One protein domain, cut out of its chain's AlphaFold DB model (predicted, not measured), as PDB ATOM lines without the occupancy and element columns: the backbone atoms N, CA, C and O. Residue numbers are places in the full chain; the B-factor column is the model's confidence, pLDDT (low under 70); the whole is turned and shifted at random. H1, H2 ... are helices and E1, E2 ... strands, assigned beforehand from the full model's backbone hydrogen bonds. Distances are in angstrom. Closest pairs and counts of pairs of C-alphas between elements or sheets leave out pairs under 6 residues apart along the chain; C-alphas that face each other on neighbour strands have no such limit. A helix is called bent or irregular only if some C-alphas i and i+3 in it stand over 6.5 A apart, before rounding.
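AT A GLANCE: This is residues 5 to 50 of the 51 residues of the protein "Ins134_P3_kin domain-containing protein" of Dendroctonus ponderosae (UniProt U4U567). Two separate arms make this open, drawn-out model: a two-stranded hairpin of E1 and E2, and a single helix, H1, that sticks out free beyond the hairpin's open end. The turn of the hairpin and the end of the helix lie far from each other along the longest axis, and the stretch between E2 and H1 bridges the two arms without folding the helix back onto the strands. The printed part has 46 residues with two named strands and one named helix, in the order E1, E2, H1; the sheet has the order E1 - E2 and is antiparallel, and the class is mixed, helices and strands. The whole is extended, with a radius of gyration of the C-alphas of 15.4 A and spans of 48 by 24 by 16 A.

IN THESE COORDINATES: E2, the longest strand by residues, covers residues 17 to 24 and is 19.9 A from first to last C-alpha. Its neighbour E1 covers residues 5 to 10, 16.4 A long, and begins with C-alpha 5 at (113.502, 140.492, 101.176). C-alpha 17, where E2 begins, stands at (98.770, 138.143, 102.168). H1 covers residues 34 to 48, is 21.1 A long, and ends with C-alpha 48 at (123.977, 142.066, 122.193).

HOW THE PARTS SIT: E1 and E2 form a hairpin, with an angle of 165 degrees between their N-to-C directions. C-alphas that face each other include those of Gly 5 and Asn 23, 5.1 A apart, and those of Ile 10 and Tyr 17, 4.6 A apart. Across the pair, N 5 and O 23 are within hydrogen-bond range at 2.9 A, and so are N 18 and O 9 at 2.8 A. E2 bends by 60 degrees at residue 20. H1 is apart from E1, with no C-alpha of the one within 8 A of the other. Residues 29 to 50, of which 34 to 48 belong to H1, stand free: no C-alpha 8 or more residues away along the chain comes within 10 A of them. In H1 every O i to N i+4 pair is within hydrogen-bond range, and the helix is neither bent nor irregular.

THE WHOLE: The outline is only just elongated, with the spans of 48 by 24 by 16 A. The two C-alphas farthest apart are those of Thr 13 and Tyr 50, at 48.6 A. The printed part runs from residue 5 to residue 50 of a chain of 51 residues and has no cut. Both links are short, not tight: 6 residues between E1 and E2, and 9 between E2 and H1. The mean pLDDT of the printed part is 94.2, and residues 49 to 50 are under 70.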
ATOM      1  N   GLY A   5     114.605 139.978 101.985       96.94
ATOM      2  CA  GLY A   5     113.502 140.492 101.176       96.94
ATOM      3  C   GLY A   5     112.378 139.466 101.145       96.94
ATOM      4  O   GLY A   5     112.648 138.265 101.072       96.94
ATOM      5  N   ILE A   6     111.136 139.935 101.250       97.44
ATOM      6  CA  ILE A   6     109.941 139.092 101.183       97.44
ATOM      7  C   ILE A   6     109.008 139.704 100.149       97.44
ATOM      8  O   ILE A   6     108.501 140.810 100.354       97.44
ATOM      9  N   ASP A   7     108.743 138.953  99.089       97.69
ATOM     10  CA  ASP A   7     107.772 139.344  98.080       97.69
ATOM     11  C   ASP A   7     106.389 138.875  98.518       97.69
ATOM     12  O   ASP A   7     106.146 137.682  98.746       97.69
ATOM     13  N   VAL A   8     105.474 139.834  98.655       97.62
ATOM     14  CA  VAL A   8     104.128 139.599  99.170       97.62
ATOM     15  C   VAL A   8     103.094 140.040  98.147       97.62
ATOM     16  O   VAL A   8     103.113 141.172  97.667       97.62
ATOM     17  N   VAL A   9     102.141 139.156  97.863       97.81
ATOM     18  CA  VAL A   9     100.953 139.459  97.056       97.81
ATOM     19  C   VAL A   9      99.701 139.403  97.921       97.81
ATOM     20  O   VAL A   9      99.646 138.667  98.906       97.81
ATOM     21  N   ILE A  10      98.681 140.175  97.554       98.06
ATOM     22  CA  ILE A  10      97.380 140.176  98.231       98.06
ATOM     23  C   ILE A  10      96.400 139.392  97.364       98.06
ATOM     24  O   ILE A  10      96.140 139.756  96.217       98.06
ATOM     25  N   GLU A  11      95.863 138.301  97.902       97.06
ATOM     26  CA  GLU A  11      94.869 137.492  97.207       97.06
ATOM     27  C   GLU A  11      93.553 138.271  97.089       97.06
ATOM     28  O   GLU A  11      93.017 138.774  98.075       97.06
ATOM     29  N   ASN A  12      93.038 138.376  95.866       95.25
ATOM     30  CA  ASN A  12      91.974 139.318  95.517       95.25
ATOM     31  C   ASN A  12      90.618 139.014  96.190       95.25
ATOM     32  O   ASN A  12      89.815 139.919  96.389       95.25
ATOM     33  N   THR A  13      90.342 137.757  96.546       96.50
ATOM     34  CA  THR A  13      89.038 137.343  97.099       96.50
ATOM     35  C   THR A  13      88.975 137.481  98.616       96.50
ATOM     36  O   THR A  13      87.990 137.964  99.167       96.50
ATOM     37  N   SER A  14      90.014 137.023  99.308       96.56
ATOM     38  CA  SER A  14      90.088 136.965 100.771       96.56
ATOM     39  C   SER A  14      90.896 138.104 101.382       96.56
ATOM     40  O   SER A  14      90.902 138.242 102.603       96.56
ATOM     41  N   GLY A  15      91.606 138.893 100.568       97.12
ATOM     42  CA  GLY A  15      92.507 139.948 101.036       97.12
ATOM     43  C   GLY A  15      93.714 139.416 101.813       97.12
ATOM     44  O   GLY A  15      94.410 140.185 102.475       97.12
ATOM     45  N   ARG A  16      93.953 138.098 101.789       97.75
ATOM     46  CA  ARG A  16      95.053 137.474 102.526       97.75
ATOM     47  C   ARG A  16      96.378 137.732 101.825       97.75
ATOM     48  O   ARG A  16      96.479 137.628 100.607       97.75
ATOM     49  N   TYR A  17      97.397 138.007 102.628       98.12
ATOM     50  CA  TYR A  17      98.770 138.143 102.168       98.12
ATOM     51  C   TYR A  17      99.371 136.756 101.934       98.12
ATOM     52  O   TYR A  17      99.305 135.892 102.810       98.12
ATOM     53  N   ALA A  18      99.963 136.551 100.763       97.25
ATOM     54  CA  ALA A  18     100.722 135.358 100.424       97.25
ATOM     55  C   ALA A  18     102.177 135.745 100.158       97.25
ATOM     56  O   ALA A  18     102.447 136.677  99.402       97.25
ATOM     57  N   ILE A  19     103.100 135.016 100.782       97.81
ATOM     58  CA  ILE A  19     104.533 135.122 100.510       97.81
ATOM     59  C   ILE A  19     104.824 134.269  99.280       97.81
ATOM     60  O   ILE A  19     104.483 133.084  99.273       97.81
ATOM     61  N   ILE A  20     105.428 134.865  98.258       97.62
ATOM     62  CA  ILE A  20     105.716 134.182  96.989       97.62
ATOM     63  C   ILE A  20     107.209 133.991  96.738       97.62
ATOM     64  O   ILE A  20     107.573 133.037  96.056       97.62
ATOM     65  N   ASP A  21     108.055 134.839  97.322       98.12
ATOM     66  CA  ASP A  21     109.503 134.674  97.292       98.12
ATOM     67  C   ASP A  21     110.145 135.204  98.579       98.12
ATOM     68  O   ASP A  21     109.606 136.077  99.270       98.12
ATOM     69  N   VAL A  22     111.292 134.622  98.915       97.25
ATOM     70  CA  VAL A  22     112.087 134.943 100.094       97.25
ATOM     71  C   VAL A  22     113.552 134.946  99.679       97.25
ATOM     72  O   VAL A  22     114.133 133.896  99.397       97.25
ATOM     73  N   ASN A  23     114.180 136.120  99.690       97.38
ATOM     74  CA  ASN A  23     115.585 136.257  99.319       97.38
ATOM     75  C   ASN A  23     116.441 136.638 100.525       97.38
ATOM     76  O   ASN A  23     116.117 137.545 101.295       97.38
ATOM     77  N   ALA A  24     117.576 135.958 100.664       97.50
ATOM     78  CA  ALA A  24     118.615 136.342 101.606       97.50
ATOM     79  C   ALA A  24     119.362 137.562 101.063       97.50
ATOM     80  O   ALA A  24     119.876 137.493  99.952       97.50
ATOM     81  N   TYR A  25     119.453 138.633 101.854       96.56
ATOM     82  CA  TYR A  25     120.209 139.843 101.513       96.56
ATOM     83  C   TYR A  25     119.959 140.334 100.061       96.56
ATOM     84  O   TYR A  25     120.858 140.263  99.222       96.56
ATOM     85  N   PRO A  26     118.744 140.826  99.749       97.12
ATOM     86  CA  PRO A  26     118.412 141.370  98.429       97.12
ATOM     87  C   PRO A  26     119.125 142.711  98.160       97.12
ATOM     88  O   PRO A  26     119.893 143.203  98.982       97.12
ATOM     89  N   GLY A  27     118.831 143.342  97.019       96.31
ATOM     90  CA  GLY A  27     119.421 144.633  96.637       96.31
ATOM     91  C   GLY A  27     118.978 145.839  97.476       96.31
ATOM     92  O   GLY A  27     119.686 146.839  97.506       96.31
ATOM     93  N   TYR A  28     117.838 145.758  98.176       96.81
ATOM     94  CA  TYR A  28     117.237 146.878  98.928       96.81
ATOM     95  C   TYR A  28     116.995 148.154  98.095       96.81
ATOM     96  O   TYR A  28     116.907 149.255  98.642       96.81
ATOM     97  N   ASP A  29     116.846 148.018  96.775       96.38
ATOM     98  CA  ASP A  29     116.592 149.141  95.876       96.38
ATOM     99  C   ASP A  29     115.308 149.890  96.271       96.38
ATOM    100  O   ASP A  29     114.244 149.300  96.455       96.38
ATOM    101  N   GLY A  30     115.407 151.212  96.428       95.62
ATOM    102  CA  GLY A  30     114.293 152.059  96.866       95.62
ATOM    103  C   GLY A  30     114.047 152.084  98.381       95.62
ATOM    104  O   GLY A  30     113.213 152.870  98.832       95.62
ATOM    105  N   PHE A  31     114.782 151.300  99.182       95.88
ATOM    106  CA  PHE A  31     114.736 151.416 100.639       95.88
ATOM    107  C   PHE A  31     115.521 152.661 101.099       95.88
ATOM    108  O   PHE A  31     116.713 152.790 100.799       95.88
ATOM    109  N   PRO A  32     114.890 153.602 101.822       96.19
ATOM    110  CA  PRO A  32     115.553 154.834 102.227       96.19
ATOM    111  C   PRO A  32     116.664 154.555 103.246       96.19
ATOM    112  O   PRO A  32     116.468 153.796 104.191       96.19
ATOM    113  N   ASN A  33     117.811 155.220 103.081       96.56
ATOM    114  CA  ASN A  33     118.926 155.205 104.038       96.56
ATOM    115  C   ASN A  33     119.380 153.789 104.449       96.56
ATOM    116  O   ASN A  33     119.655 153.527 105.619       96.56
ATOM    117  N   PHE A  34     119.463 152.862 103.486       96.25
ATOM    118  CA  PHE A  34     119.823 151.462 103.740       96.25
ATOM    119  C   PHE A  34     121.085 151.294 104.602       96.25
ATOM    120  O   PHE A  34     121.088 150.489 105.532       96.25
ATOM    121  N   PHE A  35     122.139 152.070 104.336       96.75
ATOM    122  CA  PHE A  35     123.393 151.955 105.083       96.75
ATOM    123  C   PHE A  35     123.253 152.327 106.562       96.75
ATOM    124  O   PHE A  35     123.836 151.640 107.397       96.75
ATOM    125  N   ASP A  36     122.450 153.339 106.897       98.06
ATOM    126  CA  ASP A  36     122.204 153.715 108.294       98.06
ATOM    127  C   ASP A  36     121.465 152.586 109.026       98.06
ATOM    128  O   ASP A  36     121.881 152.144 110.096       98.06
ATOM    129  N   ALA A  37     120.424 152.031 108.397       96.31
ATOM    130  CA  ALA A  37     119.677 150.901 108.946       96.31
ATOM    131  C   ALA A  37     120.549 149.639 109.113       96.31
ATOM    132  O   ALA A  37     120.410 148.902 110.095       96.31
ATOM    133  N   LEU A  38     121.469 149.393 108.175       96.69
ATOM    134  CA  LEU A  38     122.417 148.286 108.251       96.69
ATOM    135  C   LEU A  38     123.423 148.481 109.394       96.69
ATOM    136  O   LEU A  38     123.670 147.539 110.149       96.69
ATOM    137  N   LEU A  39     123.979 149.686 109.553       96.75
ATOM    138  CA  LEU A  39     124.893 150.013 110.651       96.75
ATOM    139  C   LEU A  39     124.214 149.866 112.015       96.75
ATOM    140  O   LEU A  39     124.812 149.303 112.935       96.75
ATOM    141  N   ASP A  40     122.957 150.286 112.131       95.69
ATOM    142  CA  ASP A  40     122.150 150.076 113.333       95.69
ATOM    143  C   ASP A  40     121.939 148.585 113.622       95.69
ATOM    144  O   ASP A  40     122.054 148.147 114.772       95.69
ATOM    145  N   CYS A  41     121.649 147.786 112.591       94.56
ATOM    146  CA  CYS A  41     121.498 146.336 112.718       94.56
ATOM    147  C   CYS A  41     122.793 145.682 113.228       94.56
ATOM    148  O   CYS A  41     122.758 144.907 114.188       94.56
ATOM    149  N   ILE A  42     123.937 146.037 112.638       95.06
ATOM    150  CA  ILE A  42     125.258 145.542 113.050       95.06
ATOM    151  C   ILE A  42     125.556 145.959 114.492       95.06
ATOM    152  O   ILE A  42     125.906 145.111 115.309       95.06
ATOM    153  N   SER A  43     125.371 147.236 114.829       95.25
ATOM    154  CA  SER A  43     125.667 147.774 116.163       95.25
ATOM    155  C   SER A  43     124.855 147.079 117.252       95.25
ATOM    156  O   SER A  43     125.399 146.720 118.299       95.25
ATOM    157  N   LYS A  44     123.565 146.825 116.998       93.00
ATOM    158  CA  LYS A  44     122.693 146.082 117.920       93.00
ATOM    159  C   LYS A  44     123.184 144.660 118.149       93.00
ATOM    160  O   LYS A  44     123.172 144.207 119.286       93.00
ATOM    161  N   LYS A  45     123.632 143.972 117.098       90.62
ATOM    162  CA  LYS A  45     124.161 142.609 117.220       90.62
ATOM    163  C   LYS A  45     125.469 142.558 117.982       90.62
ATOM    164  O   LYS A  45     125.573 141.820 118.949       90.62
ATOM    165  N   VAL A  46     126.416 143.403 117.585       93.12
ATOM    166  CA  VAL A  46     127.713 143.507 118.253       93.12
ATOM    167  C   VAL A  46     127.506 143.807 119.736       93.12
ATOM    168  O   VAL A  46     128.118 143.160 120.564       93.12
ATOM    169  N   THR A  47     126.597 144.720 120.090       88.06
ATOM    170  CA  THR A  47     126.316 145.045 121.500       88.06
ATOM    171  C   THR A  47     125.613 143.906 122.245       88.06
ATOM    172  O   THR A  47     125.935 143.650 123.403       88.06
ATOM    173  N   ALA A  48     124.677 143.205 121.599       76.00
ATOM    174  CA  ALA A  48     123.977 142.066 122.193       76.00
ATOM    175  C   ALA A  48     124.916 140.891 122.510       76.00
ATOM    176  O   ALA A  48     124.680 140.190 123.482       76.00
ATOM    177  N   ASP A  49     126.002 140.718 121.752       61.16
ATOM    178  CA  ASP A  49     126.992 139.660 121.990       61.16
ATOM    179  C   ASP A  49     127.889 139.920 123.226       61.16
ATOM    180  O   ASP A  49     128.628 139.030 123.651       61.16
ATOM    181  N   TYR A  50     127.829 141.118 123.826       56.19
ATOM    182  CA  TYR A  50     128.579 141.488 125.037       56.19
ATOM    183  C   TYR A  50     127.718 141.577 126.312       56.19
ATOM    184  O   TYR A  50     128.217 142.055 127.337       56.19
TER     185      TYR A  50